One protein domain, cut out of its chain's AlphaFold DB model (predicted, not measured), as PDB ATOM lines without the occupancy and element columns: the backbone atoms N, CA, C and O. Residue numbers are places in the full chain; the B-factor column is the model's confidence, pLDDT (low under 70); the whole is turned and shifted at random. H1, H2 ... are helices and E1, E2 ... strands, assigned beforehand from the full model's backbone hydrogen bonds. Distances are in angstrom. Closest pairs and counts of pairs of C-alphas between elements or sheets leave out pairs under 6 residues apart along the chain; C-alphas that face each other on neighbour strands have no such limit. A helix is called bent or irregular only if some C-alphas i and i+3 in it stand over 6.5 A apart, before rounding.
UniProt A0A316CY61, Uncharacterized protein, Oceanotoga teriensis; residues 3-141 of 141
ATOM      1  N   THR A   3     178.791 256.314 163.006       79.12
ATOM      2  CA  THR A   3     177.579 256.649 162.246       79.12
ATOM      3  C   THR A   3     177.722 258.028 161.624       79.12
ATOM      4  O   THR A   3     178.038 258.995 162.328       79.12
ATOM      5  N   TYR A   4     177.411 258.131 160.335       84.06
ATOM      6  CA  TYR A   4     177.318 259.396 159.621       84.06
ATOM      7  C   TYR A   4     175.993 259.534 158.873       84.06
ATOM      8  O   TYR A   4     175.295 258.564 158.585       84.06
ATOM      9  N   ILE A   5     175.632 260.778 158.584       88.06
ATOM     10  CA  ILE A   5     174.465 261.150 157.799       88.06
ATOM     11  C   ILE A   5     174.914 261.412 156.367       88.06
ATOM     12  O   ILE A   5     175.785 262.244 156.126       88.06
ATOM     13  N   LEU A   6     174.285 260.743 155.411       89.62
ATOM     14  CA  LEU A   6     174.416 261.013 153.988       89.62
ATOM     15  C   LEU A   6     173.154 261.720 153.493       89.62
ATOM     16  O   LEU A   6     172.065 261.157 153.506       89.62
ATOM     17  N   LEU A   7     173.309 262.946 153.025       90.25
ATOM     18  CA  LEU A   7     172.306 263.694 152.286       90.25
ATOM     19  C   LEU A   7     172.556 263.496 150.796       90.25
ATOM     20  O   LEU A   7     173.689 263.611 150.339       90.25
ATOM     21  N   PHE A   8     171.517 263.209 150.027       89.56
ATOM     22  CA  PHE A   8     171.655 263.006 148.588       89.56
ATOM     23  C   PHE A   8     170.321 263.217 147.885       89.56
ATOM     24  O   PHE A   8     169.256 263.070 148.488       89.56
ATOM     25  N   ASN A   9     170.390 263.572 146.606       88.44
ATOM     26  CA  ASN A   9     169.207 263.726 145.777       88.44
ATOM     27  C   ASN A   9     168.914 262.431 145.017       88.44
ATOM     28  O   ASN A   9     169.814 261.857 144.408       88.44
ATOM     29  N   SER A  10     167.651 262.020 144.997       86.38
ATOM     30  CA  SER A  10     167.178 260.899 144.194       86.38
ATOM     31  C   SER A  10     165.770 261.144 143.674       86.38
ATOM     32  O   SER A  10     164.930 261.741 144.348       86.38
ATOM     33  N   ASN A  11     165.509 260.645 142.469       81.38
ATOM     34  CA  ASN A  11     164.186 260.664 141.849       81.38
ATOM     35  C   ASN A  11     163.508 259.282 141.880       81.38
ATOM     36  O   ASN A  11     162.418 259.142 141.331       81.38
ATOM     37  N   SER A  12     164.141 258.272 142.490       83.00
ATOM     38  CA  SER A  12     163.656 256.888 142.513       83.00
ATOM     39  C   SER A  12     163.486 256.385 143.953       83.00
ATOM     40  O   SER A  12     164.410 255.799 144.521       83.00
ATOM     41  N   PRO A  13     162.306 256.590 144.571       75.50
ATOM     42  CA  PRO A  13     162.046 256.131 145.935       75.50
ATOM     43  C   PRO A  13     162.262 254.620 146.114       75.50
ATOM     44  O   PRO A  13     162.759 254.194 147.154       75.50
ATOM     45  N   ASP A  14     161.948 253.826 145.086       79.50
ATOM     46  CA  ASP A  14     162.038 252.361 145.121       79.50
ATOM     47  C   ASP A  14     163.488 251.845 145.121       79.50
ATOM     48  O   ASP A  14     163.750 250.722 145.554       79.50
ATOM     49  N   GLU A  15     164.456 252.661 144.684       86.62
ATOM     50  CA  GLU A  15     165.880 252.299 144.656       86.62
ATOM     51  C   GLU A  15     166.723 253.057 145.691       86.62
ATOM     52  O   GLU A  15     167.948 252.924 145.722       86.62
ATOM     53  N   ILE A  16     166.087 253.806 146.595       91.25
ATOM     54  CA  ILE A  16     166.782 254.776 147.444       91.25
ATOM     55  C   ILE A  16     167.845 254.153 148.360       91.25
ATOM     56  O   ILE A  16     168.945 254.687 148.504       91.25
ATOM     57  N   TYR A  17     167.562 252.981 148.934       92.75
ATOM     58  CA  TYR A  17     168.521 252.248 149.769       92.75
ATOM     59  C   TYR A  17     169.733 251.776 148.965       92.75
ATOM     60  O   TYR A  17     170.865 251.819 149.449       92.75
ATOM     61  N   LYS A  18     169.504 251.335 147.725       92.56
ATOM     62  CA  LYS A  18     170.557 250.861 146.825       92.56
ATOM     63  C   LYS A  18     171.445 252.017 146.378       92.56
ATOM     64  O   LYS A  18     172.660 251.851 146.319       92.56
ATOM     65  N   GLU A  19     170.864 253.182 146.106       92.38
ATOM     66  CA  GLU A  19     171.624 254.399 145.815       92.38
ATOM     67  C   GLU A  19     172.452 254.849 147.021       92.38
ATOM     68  O   GLU A  19     173.663 255.027 146.880       92.38
ATOM     69  N   ALA A  20     171.848 254.935 148.211       92.56
ATOM     70  CA  ALA A  20     172.558 255.275 149.445       92.56
ATOM     71  C   ALA A  20     173.735 254.322 149.703       92.56
ATOM     72  O   ALA A  20     174.851 254.772 149.955       92.56
ATOM     73  N   SER A  21     173.510 253.010 149.577       92.06
ATOM     74  CA  SER A  21     174.550 251.988 149.738       92.06
ATOM     75  C   SER A  21     175.648 252.105 148.676       92.06
ATOM     76  O   SER A  21     176.837 252.068 148.993       92.06
ATOM     77  N   LYS A  22     175.285 252.335 147.408       91.56
ATOM     78  CA  LYS A  22     176.261 252.568 146.336       91.56
ATOM     79  C   LYS A  22     177.148 253.773 146.651       91.56
ATOM     80  O   LYS A  22     178.363 253.681 146.489       91.56
ATOM     81  N   ILE A  23     176.566 254.877 147.116       90.06
ATOM     82  CA  ILE A  23     177.306 256.086 147.495       90.06
ATOM     83  C   ILE A  23     178.214 255.802 148.705       90.06
ATOM     84  O   ILE A  23     179.403 256.120 148.667       90.06
ATOM     85  N   ALA A  24     177.682 255.147 149.740       88.38
ATOM     86  CA  ALA A  24     178.400 254.811 150.969       88.38
ATOM     87  C   ALA A  24     179.568 253.834 150.758       88.38
ATOM     88  O   ALA A  24     180.582 253.938 151.445       88.38
ATOM     89  N   SER A  25     179.488 252.945 149.763       87.38
ATOM     90  CA  SER A  25     180.547 251.970 149.454       87.38
ATOM     91  C   SER A  25     181.924 252.590 149.180       87.38
ATOM     92  O   SER A  25     182.941 251.924 149.361       87.38
ATOM     93  N   ARG A  26     181.980 253.879 148.807       82.25
ATOM     94  CA  ARG A  26     183.239 254.624 148.629       82.25
ATOM     95  C   ARG A  26     184.021 254.806 149.936       82.25
ATOM     96  O   ARG A  26     185.228 255.019 149.873       82.25
ATOM     97  N   PHE A  27     183.355 254.709 151.087       77.75
ATOM     98  CA  PHE A  27     183.960 254.835 152.417       77.75
ATOM     99  C   PHE A  27     184.326 253.480 153.044       77.75
ATOM    100  O   PHE A  27     184.961 253.456 154.096       77.75
ATOM    101  N   GLY A  28     183.990 252.364 152.385       81.69
ATOM    102  CA  GLY A  28     184.306 251.005 152.825       81.69
ATOM    103  C   GLY A  28     183.072 250.145 153.100       81.69
ATOM    104  O   GLY A  28     181.979 250.383 152.568       81.69
ATOM    105  N   GLU A  29     183.265 249.107 153.915       86.88
ATOM    106  CA  GLU A  29     182.162 248.305 154.449       86.88
ATOM    107  C   GLU A  29     181.216 249.199 155.253       86.88
ATOM    108  O   GLU A  29     181.656 250.043 156.030       86.88
ATOM    109  N   HIS A  30     179.914 249.039 155.036       90.88
ATOM    110  CA  HIS A  30     178.905 249.920 155.608       90.88
ATOM    111  C   HIS A  30     177.564 249.201 155.758       90.88
ATOM    112  O   HIS A  30     177.291 248.196 155.099       90.88
ATOM    113  N   ASN A  31     176.700 249.781 156.582       90.06
ATOM    114  CA  ASN A  31     175.301 249.421 156.724       90.06
ATOM    115  C   ASN A  31     174.437 250.681 156.614       90.06
ATOM    116  O   ASN A  31     174.690 251.671 157.295       90.06
ATOM    117  N   ILE A  32     173.402 250.644 155.777       91.50
ATOM    118  CA  ILE A  32     172.405 251.717 155.718       91.50
ATOM    119  C   ILE A  32     171.322 251.395 156.748       91.50
ATOM    120  O   ILE A  32     170.472 250.540 156.502       91.50
ATOM    121  N   SER A  33     171.354 252.045 157.913       89.00
ATOM    122  CA  SER A  33     170.406 251.761 159.001       89.00
ATOM    123  C   SER A  33     169.038 252.395 158.799       89.00
ATOM    124  O   SER A  33     168.041 251.875 159.298       89.00
ATOM    125  N   SER A  34     168.970 253.510 158.078       90.31
ATOM    126  CA  SER A  34     167.716 254.192 157.771       90.31
ATOM    127  C   SER A  34     167.880 255.077 156.547       90.31
ATOM    128  O   SER A  34     168.951 255.651 156.348       90.31
ATOM    129  N   VAL A  35     166.813 255.220 155.761       91.62
ATOM    130  CA  VAL A  35     166.699 256.238 154.717       91.62
ATOM    131  C   VAL A  35     165.330 256.891 154.810       91.62
ATOM    132  O   VAL A  35     164.307 256.208 154.768       91.62
ATOM    133  N   VAL A  36     165.309 258.216 154.919       90.25
ATOM    134  CA  VAL A  36     164.082 259.011 155.015       90.25
ATOM    135  C   VAL A  36     164.109 260.156 154.020       90.25
ATOM    136  O   VAL A  36     165.157 260.741 153.737       90.25
ATOM    137  N   LYS A  37     162.938 260.499 153.490       89.94
ATOM    138  CA  LYS A  37     162.783 261.704 152.686       89.94
ATOM    139  C   LYS A  37     162.809 262.917 153.611       89.94
ATOM    140  O   LYS A  37     162.071 262.967 154.592       89.94
ATOM    141  N   TYR A  38     163.640 263.906 153.288       87.88
ATOM    142  CA  TYR A  38     163.868 265.058 154.162       87.88
ATOM    143  C   TYR A  38     162.564 265.810 154.475       87.88
ATOM    144  O   TYR A  38     162.317 266.168 155.622       87.88
ATOM    145  N   ASN A  39     161.717 266.044 153.469       86.25
ATOM    146  CA  ASN A  39     160.485 266.818 153.642       86.25
ATOM    147  C   ASN A  39     159.399 266.091 154.438       86.25
ATOM    148  O   ASN A  39     158.643 266.762 155.143       86.25
ATOM    149  N   ASP A  40     159.336 264.763 154.343       89.81
ATOM    150  CA  ASP A  40     158.336 263.964 155.057       89.81
ATOM    151  C   ASP A  40     158.588 264.039 156.571       89.81
ATOM    152  O   ASP A  40     157.652 264.146 157.358       89.81
ATOM    153  N   GLU A  41     159.863 264.111 156.968       88.62
ATOM    154  CA  GLU A  41     160.308 264.189 158.362       88.62
ATOM    155  C   GLU A  41     161.087 265.480 158.655       88.62
ATOM    156  O   GLU A  41     162.096 265.481 159.369       88.62
ATOM    157  N   LYS A  42     160.649 266.615 158.095       86.06
ATOM    158  CA  LYS A  42     161.430 267.866 158.087       86.06
ATOM    159  C   LYS A  42     161.892 268.326 159.470       86.06
ATOM    160  O   LYS A  42     163.035 268.745 159.622       86.06
ATOM    161  N   ILE A  43     161.022 268.266 160.480       88.69
ATOM    162  CA  ILE A  43     161.351 268.731 161.839       88.69
ATOM    163  C   ILE A  43     162.462 267.871 162.452       88.69
ATOM    164  O   ILE A  43     163.411 268.400 163.033       88.69
ATOM    165  N   ILE A  44     162.351 266.548 162.317       86.88
ATOM    166  CA  ILE A  44     163.324 265.595 162.857       86.88
ATOM    167  C   ILE A  44     164.640 265.706 162.087       86.88
ATOM    168  O   ILE A  44     165.701 265.801 162.700       86.88
ATOM    169  N   SER A  45     164.555 265.787 160.761       85.62
ATOM    170  CA  SER A  45     165.677 266.005 159.849       85.62
ATOM    171  C   SER A  45     166.473 267.258 160.206       85.62
ATOM    172  O   SER A  45     167.684 267.193 160.410       85.62
ATOM    173  N   ASP A  46     165.788 268.394 160.362       85.69
ATOM    174  CA  ASP A  46     166.396 269.662 160.765       85.69
ATOM    175  C   ASP A  46     167.094 269.553 162.119       85.69
ATOM    176  O   ASP A  46     168.235 269.989 162.274       85.69
ATOM    177  N   LYS A  47     166.425 268.940 163.099       87.19
ATOM    178  CA  LYS A  47     166.984 268.749 164.436       87.19
ATOM    179  C   LYS A  47     168.242 267.882 164.398       87.19
ATOM    180  O   LYS A  47     169.234 268.245 165.021       87.19
ATOM    181  N   MET A  48     168.201 266.766 163.677       84.06
ATOM    182  CA  MET A  48     169.309 265.822 163.582       84.06
ATOM    183  C   MET A  48     170.536 266.473 162.935       84.06
ATOM    184  O   MET A  48     171.634 266.395 163.486       84.06
ATOM    185  N   ILE A  49     170.341 267.169 161.811       83.12
ATOM    186  CA  ILE A  49     171.437 267.850 161.122       83.12
ATOM    187  C   ILE A  49     172.027 268.952 162.018       83.12
ATOM    188  O   ILE A  49     173.238 268.986 162.229       83.12
ATOM    189  N   ASN A  50     171.188 269.811 162.607       85.81
ATOM    190  CA  ASN A  50     171.660 270.891 163.482       85.81
ATOM    191  C   ASN A  50     172.469 270.351 164.670       85.81
ATOM    192  O   ASN A  50     173.545 270.864 164.959       85.81
ATOM    193  N   GLN A  51     172.006 269.278 165.320       85.69
ATOM    194  CA  GLN A  51     172.721 268.665 166.444       85.69
ATOM    195  C   GLN A  51     174.111 268.150 166.054       85.69
ATOM    196  O   GLN A  51     175.055 268.263 166.838       85.69
ATOM    197  N   MET A  52     174.257 267.581 164.858       79.88
ATOM    198  CA  MET A  52     175.553 267.091 164.392       79.88
ATOM    199  C   MET A  52     176.497 268.235 163.992       79.88
ATOM    200  O   MET A  52     177.685 268.158 164.315       79.88
ATOM    201  N   VAL A  53     175.977 269.314 163.396       83.81
ATOM    202  CA  VAL A  53     176.742 270.550 163.143       83.81
ATOM    203  C   VAL A  53     177.191 271.198 164.459       83.81
ATOM    204  O   VAL A  53     178.373 271.496 164.628       83.81
ATOM    205  N   ASP A  54     176.296 271.345 165.440       86.56
ATOM    206  CA  ASP A  54     176.618 271.905 166.763       86.56
ATOM    207  C   ASP A  54     177.705 271.107 167.480       86.56
ATOM    208  O   ASP A  54     178.621 271.672 168.090       86.56
ATOM    209  N   MET A  55     177.620 269.780 167.402       83.25
ATOM    210  CA  MET A  55     178.631 268.901 167.966       83.25
ATOM    211  C   MET A  55     179.991 269.137 167.297       83.25
ATOM    212  O   MET A  55     180.998 269.232 167.999       83.25
ATOM    213  N   TYR A  56     180.035 269.286 165.971       80.38
ATOM    214  CA  TYR A  56     181.272 269.603 165.260       80.38
ATOM    215  C   TYR A  56     181.863 270.954 165.693       80.38
ATOM    216  O   TYR A  56     183.033 271.020 166.081       80.38
ATOM    217  N   ILE A  57     181.049 272.015 165.715       84.12
ATOM    218  CA  ILE A  57     181.468 273.354 166.161       84.12
ATOM    219  C   ILE A  57     182.024 273.294 167.592       84.12
ATOM    220  O   ILE A  57     183.083 273.857 167.884       84.12
ATOM    221  N   SER A  58     181.347 272.563 168.478       85.88
ATOM    222  CA  SER A  58     181.753 272.395 169.878       85.88
ATOM    223  C   SER A  58     183.082 271.655 170.019       85.88
ATOM    224  O   SER A  58     183.918 272.049 170.836       85.88
ATOM    225  N   LEU A  59     183.315 270.614 169.215       83.56
ATOM    226  CA  LEU A  59     184.585 269.883 169.190       83.56
ATOM    227  C   LEU A  59     185.733 270.769 168.700       83.56
ATOM    228  O   LEU A  59     186.778 270.827 169.352       83.56
ATOM    229  N   LYS A  60     185.525 271.514 167.607       86.19
ATOM    230  CA  LYS A  60     186.513 272.466 167.079       86.19
ATOM    231  C   LYS A  60     186.893 273.508 168.132       86.19
ATOM    232  O   LYS A  60     188.080 273.743 168.362       86.19
ATOM    233  N   LYS A  61     185.896 274.083 168.812       89.69
ATOM    234  CA  LYS A  61     186.102 275.062 169.888       89.69
ATOM    235  C   LYS A  61     186.850 274.464 171.078       89.69
ATOM    236  O   LYS A  61     187.831 275.043 171.528       89.69
ATOM    237  N   SER A  62     186.440 273.285 171.541       88.31
ATOM    238  CA  SER A  62     187.089 272.607 172.671       88.31
ATOM    239  C   SER A  62     188.566 272.330 172.388       88.31
ATOM    240  O   SER A  62     189.414 272.533 173.252       88.31
ATOM    241  N   ASN A  63     188.888 271.910 171.162       88.75
ATOM    242  CA  ASN A  63     190.264 271.667 170.745       88.75
ATOM    243  C   ASN A  63     191.100 272.962 170.754       88.75
ATOM    244  O   ASN A  63     192.217 272.972 171.265       88.75
ATOM    245  N   PHE A  64     190.544 274.071 170.257       92.44
ATOM    246  CA  PHE A  64     191.186 275.388 170.330       92.44
ATOM    247  C   PHE A  64     191.431 275.841 171.781       92.44
ATOM    248  O   PHE A  64     192.553 276.213 172.130       92.44
ATOM    249  N   ASP A  65     190.414 275.745 172.639       93.00
ATOM    250  CA  ASP A  65     190.496 276.154 174.046       93.00
ATOM    251  C   ASP A  65     191.554 275.335 174.813       93.00
ATOM    252  O   ASP A  65     192.289 275.869 175.649       93.00
ATOM    253  N   LEU A  66     191.680 274.037 174.509       90.81
ATOM    254  CA  LEU A  66     192.710 273.172 175.086       90.81
ATOM    255  C   LEU A  66     194.118 273.566 174.628       90.81
ATOM    256  O   LEU A  66     195.015 273.655 175.469       90.81
ATOM    257  N   ILE A  67     194.318 273.856 173.338       92.12
ATOM    258  CA  ILE A  67     195.615 274.313 172.810       92.12
ATOM    259  C   ILE A  67     196.077 275.569 173.552       92.12
ATOM    260  O   ILE A  67     197.193 275.593 174.074       92.12
ATOM    261  N   GLU A  68     195.222 276.589 173.661       93.44
ATOM    262  CA  GLU A  68     195.575 277.832 174.358       93.44
ATOM    263  C   GLU A  68     195.814 277.604 175.858       93.44
ATOM    264  O   GLU A  68     196.716 278.207 176.442       93.44
ATOM    265  N   LYS A  69     195.085 276.675 176.490       91.50
ATOM    266  CA  LYS A  69     195.294 276.326 177.901       91.50
ATOM    267  C   LYS A  69     196.664 275.698 178.167       91.50
ATOM    268  O   LYS A  69     197.208 275.940 179.251       91.50
ATOM    269  N   PHE A  70     197.174 274.873 177.251       90.75
ATOM    270  CA  PHE A  70     198.449 274.152 177.393       90.75
ATOM    271  C   PHE A  70     199.655 274.899 176.819       90.75
ATOM    272  O   PHE A  70     200.793 274.582 177.167       90.75
ATOM    273  N   LYS A  71     199.419 275.919 175.997       86.50
ATOM    274  CA  LYS A  71     200.449 276.816 175.473       86.50
ATOM    275  C   LYS A  71     201.341 277.341 176.599       86.50
ATOM    276  O   LYS A  71     200.849 277.834 177.614       86.50
ATOM    277  N   ASN A  72     202.655 277.205 176.432       89.69
ATOM    278  CA  ASN A  72     203.683 277.577 177.413       89.69
ATOM    279  C   ASN A  72     203.642 276.810 178.756       89.69
ATOM    280  O   ASN A  72     204.386 277.160 179.669       89.69
ATOM    281  N   LYS A  73     202.788 275.786 178.907       92.25
ATOM    282  CA  LYS A  73     202.741 274.907 180.096       92.25
ATOM    283  C   LYS A  73     203.322 273.521 179.844       92.25
ATOM    284  O   LYS A  73     203.661 272.824 180.796       92.25
ATOM    285  N   VAL A  74     203.415 273.128 178.581       92.31
ATOM    286  CA  VAL A  74     204.083 271.909 178.120       92.31
ATOM    287  C   VAL A  74     205.161 272.287 177.111       92.31
ATOM    288  O   VAL A  74     205.193 273.423 176.631       92.31
ATOM    289  N   LYS A  75     206.062 271.350 176.810       90.50
ATOM    290  CA  LYS A  75     207.058 271.548 175.756       90.50
ATOM    291  C   LYS A  75     206.363 271.663 174.398       90.50
ATOM    292  O   LYS A  75     205.324 271.046 174.178       90.50
ATOM    293  N   ASP A  76     206.945 272.420 173.476       84.38
ATOM    294  CA  ASP A  76     206.358 272.610 172.143       84.38
ATOM    295  C   ASP A  76     206.312 271.320 171.307       84.38
ATOM    296  O   ASP A  76     205.476 271.192 170.412       84.38
ATOM    297  N   ASP A  77     207.176 270.350 171.614       89.44
ATOM    298  CA  ASP A  77     207.211 269.019 171.007       89.44
ATOM    299  C   ASP A  77     206.279 268.006 171.696       89.44
ATOM    300  O   ASP A  77     206.270 266.831 171.324       89.44
ATOM    301  N   ASP A  78     205.462 268.444 172.660       94.88
ATOM    302  CA  ASP A  78     204.497 267.578 173.329       94.88
ATOM    303  C   ASP A  78     203.544 266.925 172.317       94.88
ATOM    304  O   ASP A  78     202.896 267.585 171.496       94.88
ATOM    305  N   PHE A  79     203.467 265.596 172.386       91.38
ATOM    306  CA  PHE A  79     202.702 264.783 171.447       91.38
ATOM    307  C   PHE A  79     201.220 265.176 171.413       91.38
ATOM    308  O   PHE A  79     200.647 265.314 170.333       91.38
ATOM    309  N   LEU A  80     200.597 265.395 172.576       88.44
ATOM    310  CA  LEU A  80     199.172 265.711 172.658       88.44
ATOM    311  C   LEU A  80     198.894 267.121 172.140       88.44
ATOM    312  O   LEU A  80     197.936 267.320 171.392       88.44
ATOM    313  N   LEU A  81     199.743 268.094 172.486       90.38
ATOM    314  CA  LEU A  81     199.628 269.454 171.959       90.38
ATOM    315  C   LEU A  81     199.737 269.477 170.429       90.38
ATOM    316  O   LEU A  81     198.951 270.160 169.768       90.38
ATOM    317  N   ASN A  82     200.670 268.714 169.863       90.69
ATOM    318  CA  ASN A  82     200.842 268.628 168.416       90.69
ATOM    319  C   ASN A  82     199.678 267.901 167.735       90.69
ATOM    320  O   ASN A  82     199.166 268.412 166.741       90.69
ATOM    321  N   GLN A  83     199.155 266.819 168.319       88.00
ATOM    322  CA  GLN A  83     197.931 266.171 167.828       88.00
ATOM    323  C   GLN A  83     196.722 267.121 167.827       88.00
ATOM    324  O   GLN A  83     195.972 267.183 166.850       88.00
ATOM    325  N   MET A  84     196.543 267.931 168.874       88.50
ATOM    326  CA  MET A  84     195.468 268.930 168.917       88.50
ATOM    327  C   MET A  84     195.632 269.998 167.824       88.50
ATOM    328  O   MET A  84     194.662 270.329 167.133       88.50
ATOM    329  N   LYS A  85     196.851 270.511 167.611       89.31
ATOM    330  CA  LYS A  85     197.150 271.474 166.534       89.31
ATOM    331  C   LYS A  85     196.888 270.878 165.150       89.31
ATOM    332  O   LYS A  85     196.266 271.534 164.317       89.31
ATOM    333  N   GLU A  86     197.311 269.639 164.911       88.00
ATOM    334  CA  GLU A  86     197.046 268.920 163.662       88.00
ATOM    335  C   GLU A  86     195.547 268.762 163.407       88.00
ATOM    336  O   GLU A  86     195.085 269.050 162.304       88.00
ATOM    337  N   ASN A  87     194.771 268.397 164.431       82.69
ATOM    338  CA  ASN A  87     193.316 268.323 164.327       82.69
ATOM    339  C   ASN A  87     192.700 269.675 163.950       82.69
ATOM    340  O   ASN A  87     191.800 269.716 163.118       82.69
ATOM    341  N   LEU A  88     193.205 270.790 164.491       85.75
ATOM    342  CA  LEU A  88     192.729 272.129 164.133       85.75
ATOM    343  C   LEU A  88     193.103 272.535 162.700       85.75
ATOM    344  O   LEU A  88     192.291 273.141 162.003       85.75
ATOM    345  N   ILE A  89     194.310 272.188 162.241       86.19
ATOM    346  CA  ILE A  89     194.735 272.407 160.850       86.19
ATOM    347  C   ILE A  89     193.846 271.625 159.907       86.19
ATOM    348  O   ILE A  89     193.412 272.185 158.900       86.19
ATOM    349  N   ARG A  90     193.564 270.360 160.248       78.19
ATOM    350  CA  ARG A  90     192.541 269.604 159.552       78.19
ATOM    351  C   ARG A  90     191.278 270.466 159.597       78.19
ATOM    352  O   ARG A  90     190.903 270.872 158.504       78.19
ATOM    353  N   PHE A  91     190.700 270.821 160.765       77.56
ATOM    354  CA  PHE A  91     189.405 271.550 160.941       77.56
ATOM    355  C   PHE A  91     189.204 272.829 160.109       77.56
ATOM    356  O   PHE A  91     188.092 273.361 160.052       77.56
ATOM    357  N   ASN A  92     190.255 273.355 159.490       76.56
ATOM    358  CA  ASN A  92     190.197 274.526 158.622       76.56
ATOM    359  C   ASN A  92     190.402 274.205 157.131       76.56
ATOM    360  O   ASN A  92     190.152 275.059 156.292       76.56
ATOM    361  N   LYS A  93     190.893 273.010 156.800       75.44
ATOM    362  CA  LYS A  93     191.175 272.537 155.436       75.44
ATOM    363  C   LYS A  93     190.100 271.613 154.866       75.44
ATOM    364  O   LYS A  93     190.261 271.137 153.750       75.44
ATOM    365  N   HIS A  94     189.056 271.308 155.628       69.75
ATOM    366  CA  HIS A  94     188.019 270.349 155.236       69.75
ATOM    367  C   HIS A  94     188.555 268.935 154.924       69.75
ATOM    368  O   HIS A  94     187.942 268.174 154.190       69.75
ATOM    369  N   SER A  95     189.714 268.574 155.494       62.78
ATOM    370  CA  SER A  95     190.477 267.360 155.164       62.78
ATOM    371  C   SER A  95     190.620 266.420 156.378       62.78
ATOM    372  O   SER A  95     191.717 266.274 156.932       62.78
ATOM    373  N   TYR A  96     189.521 265.866 156.898       64.12
ATOM    374  CA  TYR A  96     189.519 265.236 158.233       64.12
ATOM    375  C   TYR A  96     189.582 263.732 158.225       64.12
ATOM    376  O   TYR A  96     188.708 263.145 157.629       64.12
ATOM    377  N   LYS A  97     190.419 263.166 159.111       55.09
ATOM    378  CA  LYS A  97     190.209 261.859 159.752       55.09
ATOM    379  C   LYS A  97     190.510 261.945 161.254       55.09
ATOM    380  O   LYS A  97     191.681 261.917 161.630       55.09
ATOM    381  N   TYR A  98     189.473 262.140 162.091       44.84
ATOM    382  CA  TYR A  98     189.445 261.776 163.526       44.84
ATOM    383  C   TYR A  98     188.018 261.842 164.140       44.84
ATOM    384  O   TYR A  98     187.371 262.883 163.993       44.84
ATOM    385  N   PRO A  99     187.534 260.816 164.876       48.12
ATOM    386  CA  PRO A  99     187.964 259.418 164.880       48.12
ATOM    387  C   PRO A  99     187.248 258.697 163.720       48.12
ATOM    388  O   PRO A  99     186.079 258.362 163.817       48.12
ATOM    389  N   GLU A 100     187.935 258.545 162.588       53.56
ATOM    390  CA  GLU A 100     187.473 257.805 161.391       53.56
ATOM    391  C   GLU A 100     186.141 258.263 160.743       53.56
ATOM    392  O   GLU A 100     185.287 257.463 160.388       53.56
ATOM    393  N   GLU A 101     186.080 259.582 160.509       56.75
ATOM    394  CA  GLU A 101     185.353 260.309 159.442       56.75
ATOM    395  C   GLU A 101     183.823 260.518 159.533       56.75
ATOM    396  O   GLU A 101     183.022 259.854 158.894       56.75
ATOM    397  N   TRP A 102     183.498 261.644 160.189       61.16
ATOM    398  CA  TRP A 102     182.434 262.607 159.860       61.16
ATOM    399  C   TRP A 102     180.973 262.224 160.063       61.16
ATOM    400  O   TRP A 102     180.624 261.071 160.215       61.16
ATOM    401  N   LYS A 103     180.118 263.244 160.218       68.81
ATOM    402  CA  LYS A 103     178.754 263.075 160.736       68.81
ATOM    403  C   LYS A 103     177.658 263.539 159.785       68.81
ATOM    404  O   LYS A 103     176.564 263.008 159.893       68.81
ATOM    405  N   ILE A 104     177.926 264.451 158.845       79.12
ATOM    406  CA  ILE A 104     176.988 264.805 157.769       79.12
ATOM    407  C   ILE A 104     177.752 265.100 156.471       79.12
ATOM    408  O   ILE A 104     178.633 265.960 156.432       79.12
ATOM    409  N   VAL A 105     177.388 264.412 155.395       84.25
ATOM    410  CA  VAL A 105     177.951 264.559 154.050       84.25
ATOM    411  C   VAL A 105     176.804 264.765 153.071       84.25
ATOM    412  O   VAL A 105     175.782 264.102 153.191       84.25
ATOM    413  N   PHE A 106     176.959 265.659 152.101       86.06
ATOM    414  CA  PHE A 106     176.053 265.802 150.968       86.06
ATOM    415  C   PHE A 106     176.711 265.285 149.694       86.06
ATOM    416  O   PHE A 106     177.784 265.749 149.325       86.06
ATOM    417  N   PHE A 107     176.061 264.360 149.002       85.94
ATOM    418  CA  PHE A 107     176.454 263.943 147.664       85.94
ATOM    419  C   PHE A 107     175.666 264.750 146.630       85.94
ATOM    420  O   PHE A 107     174.436 264.668 146.584       85.94
ATOM    421  N   ASP A 108     176.368 265.535 145.810       80.69
ATOM    422  CA  ASP A 108     175.744 266.411 144.808       80.69
ATOM    423  C   ASP A 108     175.466 265.725 143.460       80.69
ATOM    424  O   ASP A 108     174.810 266.310 142.598       80.69
ATOM    425  N   GLY A 109     175.911 264.474 143.307       81.00
ATOM    426  CA  GLY A 109     175.835 263.692 142.074       81.00
ATOM    427  C   GLY A 109     177.209 263.366 141.483       81.00
ATOM    428  O   GLY A 109     177.343 262.347 140.804       81.00
ATOM    429  N   GLU A 110     178.230 264.165 141.791       79.94
ATOM    430  CA  GLU A 110     179.600 263.994 141.297       79.94
ATOM    431  C   GLU A 110     180.595 263.846 142.454       79.94
ATOM    432  O   GLU A 110     181.389 262.897 142.473       79.94
ATOM    433  N   ASP A 111     180.504 264.726 143.453       80.12
ATOM    434  CA  ASP A 111     181.424 264.781 144.581       80.12
ATOM    435  C   ASP A 111     180.710 264.896 145.938       80.12
ATOM    436  O   ASP A 111     179.489 265.062 146.063       80.12
ATOM    437  N   PHE A 112     181.504 264.734 146.989       81.00
ATOM    438  CA  PHE A 112     181.064 264.866 148.362       81.00
ATOM    439  C   PHE A 112     181.357 266.259 148.882       81.00
ATOM    440  O   PHE A 112     182.501 266.687 149.012       81.00
ATOM    441  N   ASN A 113     180.283 266.929 149.266       80.56
ATOM    442  CA  ASN A 113     180.336 268.164 150.001       80.56
ATOM    443  C   ASN A 113     180.072 267.906 151.470       80.56
ATOM    444  O   ASN A 113     179.389 266.976 151.901       80.56
ATOM    445  N   HIS A 114     180.636 268.781 152.262       79.75
ATOM    446  CA  HIS A 114     180.941 268.502 153.630       79.75
ATOM    447  C   HIS A 114     180.183 269.520 154.495       79.75
ATOM    448  O   HIS A 114     180.372 270.718 154.318       79.75
ATOM    449  N   ILE A 115     179.277 269.062 155.376       78.75
ATOM    450  CA  ILE A 115     178.410 269.968 156.155       78.75
ATOM    451  C   ILE A 115     178.951 270.112 157.570       78.75
ATOM    452  O   ILE A 115     178.609 269.340 158.469       78.75
ATOM    453  N   ASP A 116     179.801 271.111 157.757       76.25
ATOM    454  CA  ASP A 116     180.493 271.359 159.019       76.25
ATOM    455  C   ASP A 116     180.200 272.741 159.624       76.25
ATOM    456  O   ASP A 116     180.672 273.075 160.714       76.25
ATOM    457  N   ASP A 117     179.323 273.502 158.972       77.69
ATOM    458  CA  ASP A 117     178.693 274.699 159.503       77.69
ATOM    459  C   ASP A 117     177.233 274.843 159.027       77.69
ATOM    460  O   ASP A 117     176.693 274.044 158.256       77.69
ATOM    461  N   TYR A 118     176.565 275.884 159.521       82.50
ATOM    462  CA  TYR A 118     175.180 276.184 159.169       82.50
ATOM    463  C   TYR A 118     175.003 276.795 157.775       82.50
ATOM    464  O   TYR A 118     173.882 276.808 157.263       82.50
ATOM    465  N   SER A 119     176.061 277.335 157.168       79.62
ATOM    466  CA  SER A 119     175.974 278.046 155.891       79.62
ATOM    467  C   SER A 119     175.591 277.088 154.768       79.62
ATOM    468  O   SER A 119     174.603 277.329 154.072       79.62
ATOM    469  N   TYR A 120     176.263 275.939 154.697       74.06
ATOM    470  CA  TYR A 120     176.005 274.925 153.682       74.06
ATOM    471  C   TYR A 120     174.627 274.270 153.857       74.06
ATOM    472  O   TYR A 120     173.900 274.032 152.893       74.06
ATOM    473  N   LEU A 121     174.199 274.049 155.105       74.19
ATOM    474  CA  LEU A 121     172.850 273.557 155.390       74.19
ATOM    475  C   LEU A 121     171.765 274.537 154.921       74.19
ATOM    476  O   LEU A 121     170.759 274.129 154.336       74.19
ATOM    477  N   ASN A 122     171.945 275.827 155.197       78.44
ATOM    478  CA  ASN A 122     171.002 276.857 154.768       78.44
ATOM    479  C   ASN A 122     170.975 276.987 153.243       78.44
ATOM    480  O   ASN A 122     169.900 277.158 152.664       78.44
ATOM    481  N   GLU A 123     172.127 276.831 152.591       78.62
ATOM    482  CA  GLU A 123     172.218 276.770 151.139       78.62
ATOM    483  C   GLU A 123     171.410 275.592 150.579       78.62
ATOM    484  O   GLU A 123     170.523 275.809 149.748       78.62
ATOM    485  N   LEU A 124     171.615 274.369 151.079       73.69
ATOM    486  CA  LEU A 124     170.849 273.188 150.659       73.69
ATOM    487  C   LEU A 124     169.335 273.378 150.815       73.69
ATOM    488  O   LEU A 124     168.576 273.002 149.926       73.69
ATOM    489  N   LYS A 125     168.895 274.006 151.911       71.69
ATOM    490  CA  LYS A 125     167.476 274.317 152.172       71.69
ATOM    491  C   LYS A 125     166.890 275.338 151.199       71.69
ATOM    492  O   LYS A 125     165.683 275.322 150.956       71.69
ATOM    493  N   SER A 126     167.721 276.254 150.705       73.12
ATOM    494  CA  SER A 126     167.322 277.299 149.758       73.12
ATOM    495  C   SER A 126     167.267 276.805 148.311       73.12
ATOM    496  O   SER A 126     166.532 277.365 147.495       73.12
ATOM    497  N   ARG A 127     168.008 275.739 147.992       70.50
ATOM    498  CA  ARG A 127     167.965 275.086 146.683       70.50
ATOM    499  C   ARG A 127     166.649 274.309 146.529       70.50
ATOM    500  O   ARG A 127     166.098 273.762 147.485       70.50
ATOM    501  N   VAL A 128     166.120 274.257 145.305       60.41
ATOM    502  CA  VAL A 128     164.849 273.581 144.978       60.41
ATOM    503  C   VAL A 128     165.068 272.060 144.904       60.41
ATOM    504  O   VAL A 128     164.962 271.456 143.846       60.41
ATOM    505  N   PHE A 129     165.410 271.433 146.031       61.72
ATOM    506  CA  PHE A 129     165.587 269.974 146.158       61.72
ATOM    507  C   PHE A 129     164.500 269.311 147.004       61.72
ATOM    508  O   PHE A 129     164.607 268.148 147.380       61.72
ATOM    509  N   LYS A 130     163.449 270.070 147.332       61.44
ATOM    510  CA  LYS A 130     162.450 269.700 148.338       61.44
ATOM    511  C   LYS A 130     161.911 268.276 148.158       61.44
ATOM    512  O   LYS A 130     161.831 267.537 149.133       61.44
ATOM    513  N   ASP A 131     161.611 267.870 146.930       70.19
ATOM    514  CA  ASP A 131     160.934 266.591 146.699       70.19
ATOM    515  C   ASP A 131     161.866 265.425 146.369       70.19
ATOM    516  O   ASP A 131     161.380 264.302 146.242       70.19
ATOM    517  N   SER A 132     163.175 265.662 146.281       85.31
ATOM    518  CA  SER A 132     164.174 264.648 145.929       85.31
ATOM    519  C   SER A 132     165.302 264.511 146.949       85.31
ATOM    520  O   SER A 132     166.136 263.631 146.780       85.31
ATOM    521  N   LEU A 133     165.340 265.321 148.013       88.19
ATOM    522  CA  LEU A 133     166.361 265.219 149.054       88.19
ATOM    523  C   LEU A 133     166.040 264.102 150.056       88.19
ATOM    524  O   LEU A 133     165.003 264.116 150.729       88.19
ATOM    525  N   TYR A 134     166.985 263.183 150.210       90.38
ATOM    526  CA  TYR A 134     166.941 262.086 151.167       90.38
ATOM    527  C   TYR A 134     168.074 262.186 152.175       90.38
ATOM    528  O   TYR A 134     169.130 262.762 151.910       90.38
ATOM    529  N   ILE A 135     167.828 261.599 153.342       90.88
ATOM    530  CA  ILE A 135     168.782 261.453 154.429       90.88
ATOM    531  C   ILE A 135     168.946 259.968 154.708       90.88
ATOM    532  O   ILE A 135     167.975 259.300 155.057       90.88
ATOM    533  N   ALA A 136     170.164 259.464 154.586       91.62
ATOM    534  CA  ALA A 136     170.535 258.127 155.004       91.62
ATOM    535  C   ALA A 136     171.404 258.186 156.261       91.62
ATOM    536  O   ALA A 136     172.326 258.993 156.350       91.62
ATOM    537  N   MET A 137     171.122 257.316 157.225       89.94
ATOM    538  CA  MET A 137     172.052 257.001 158.305       89.94
ATOM    539  C   MET A 137     172.919 255.828 157.867       89.94
ATOM    540  O   MET A 137     172.403 254.786 157.455       89.94
ATOM    541  N   VAL A 138     174.230 256.017 157.938       88.75
ATOM    542  CA  VAL A 138     175.217 255.045 157.490       88.75
ATOM    543  C   VAL A 138     176.120 254.690 158.655       88.75
ATOM    544  O   VAL A 138     176.781 255.557 159.223       88.75
ATOM    545  N   ASP A 139     176.149 253.410 158.988       87.06
ATOM    546  CA  ASP A 139     177.012 252.852 160.015       87.06
ATOM    547  C   ASP A 139     178.215 252.181 159.355       87.06
ATOM    548  O   ASP A 139     178.066 251.329 158.479       87.06
ATOM    549  N   LEU A 140     179.409 252.566 159.783       82.62
ATOM    550  CA  LEU A 140     180.676 251.925 159.441       82.62
ATOM    551  C   LEU A 140     181.098 251.000 160.599       82.62
ATOM    552  O   LEU A 140     180.761 251.330 161.743       82.62
ATOM    553  N   PRO A 141     181.804 249.880 160.342       76.00
ATOM    554  CA  PRO A 141     182.288 248.942 161.365       76.00
ATOM    555  C   PRO A 141     182.972 249.581 162.589       76.00
ATOM    556  O   PRO A 141     183.574 250.673 162.499       76.00
TER     557      PRO A 141
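What this domain is: This is residues 3 to 141 of the 141 residues of an uncharacterized protein of Oceanotoga teriensis (UniProt A0A316CY61). A strongly twisted five-stranded sheet has H1 over one face and the first part of the long helix H2, with the short H4, over the other. H2 runs on far past the sheet, and H3 folds back beside its far part, making a helical hairpin that sticks out as an arm with residues 72 to 77 free at its tip. The printed part has 139 residues, with four named helices and five named strands in the order E1, H1, E2, H2, H3, E3, E4, H4, E5; the class is mixed, helices and strands. The sheet is mixed, in the order E2, E5, E1, E3, E4. The whole is elongated, 58 by 31 by 24 A, and only just loose, close to compact, with a radius of gyration of the C-alphas of 17.3 A.

Where its parts are: E1, residues 3 to 9, begins at C-alpha 3 (177.579, 256.649, 162.246). H1 is residues 13 to 27, 22.9 A long, and irregular: C-alphas 14 and 17 are 8.0 A apart. E2 is residues 31 to 37. H2, residues 42 to 70, measures 42.2 A and ends at C-alpha 70 (198.449, 274.152, 177.393). H3 is residues 79 to 93, 21.2 A long. E3 is residues 104 to 107, E4 residues 112 to 114 and H4 residues 118 to 126. E5, residues 133 to 140, is 22.1 A long and ends at C-alpha 140 (180.676, 251.925, 159.441).

How they stand to each other: E1 and E3 are parallel, with N 7 and O 105 2.7 A apart. E5 is antiparallel to E1, with N 6 and O 136 at 2.8 A, and to E2, with N 33 and O 137 at 3.0 A. The hairpin E3 and E4 has N 106 and O 113 at 2.8 A. These N and O pairs are within hydrogen-bond range. Three layers, helices on both faces of a sheet, are made by H1 on one face and H2 and H4 on the other. H1 has a height over the sheet of 7.9 A; its closest C-alphas to E2 are Ser 21 and Ile 32, 6.4 A. H2 has a height of 11.4 A, H4 one of 10.1 A. H2 and H4 are close but not clearly touching, C-alphas 53 and 118 being closest at 7.1 A. H3 is not on the sheet; H2 touches it with residues 60 to 70 alone, the closest C-alphas being Asn 63 and Met 84, 6.2 A, at a steep tilt of 44 degrees, opposite ways. Three split strand-helix-strand units, same-way strands with others between them in the sheet, have right-handed crossovers: E1, H1, E2; E2, H2, H3, E3; and E4, H4, E5. Every O i to N i+4 pair is within hydrogen-bond range in H2, H3 and H4, and 7 of 11 in H1.

The domain as a whole: The C-alphas farthest apart are those of Asp 14 and Asn 72, 58.4 A. The printed part has no cut and no long link. Mean pLDDT of the printed part is 83.0; residues 94 to 103 and 128 to 130 are under 70.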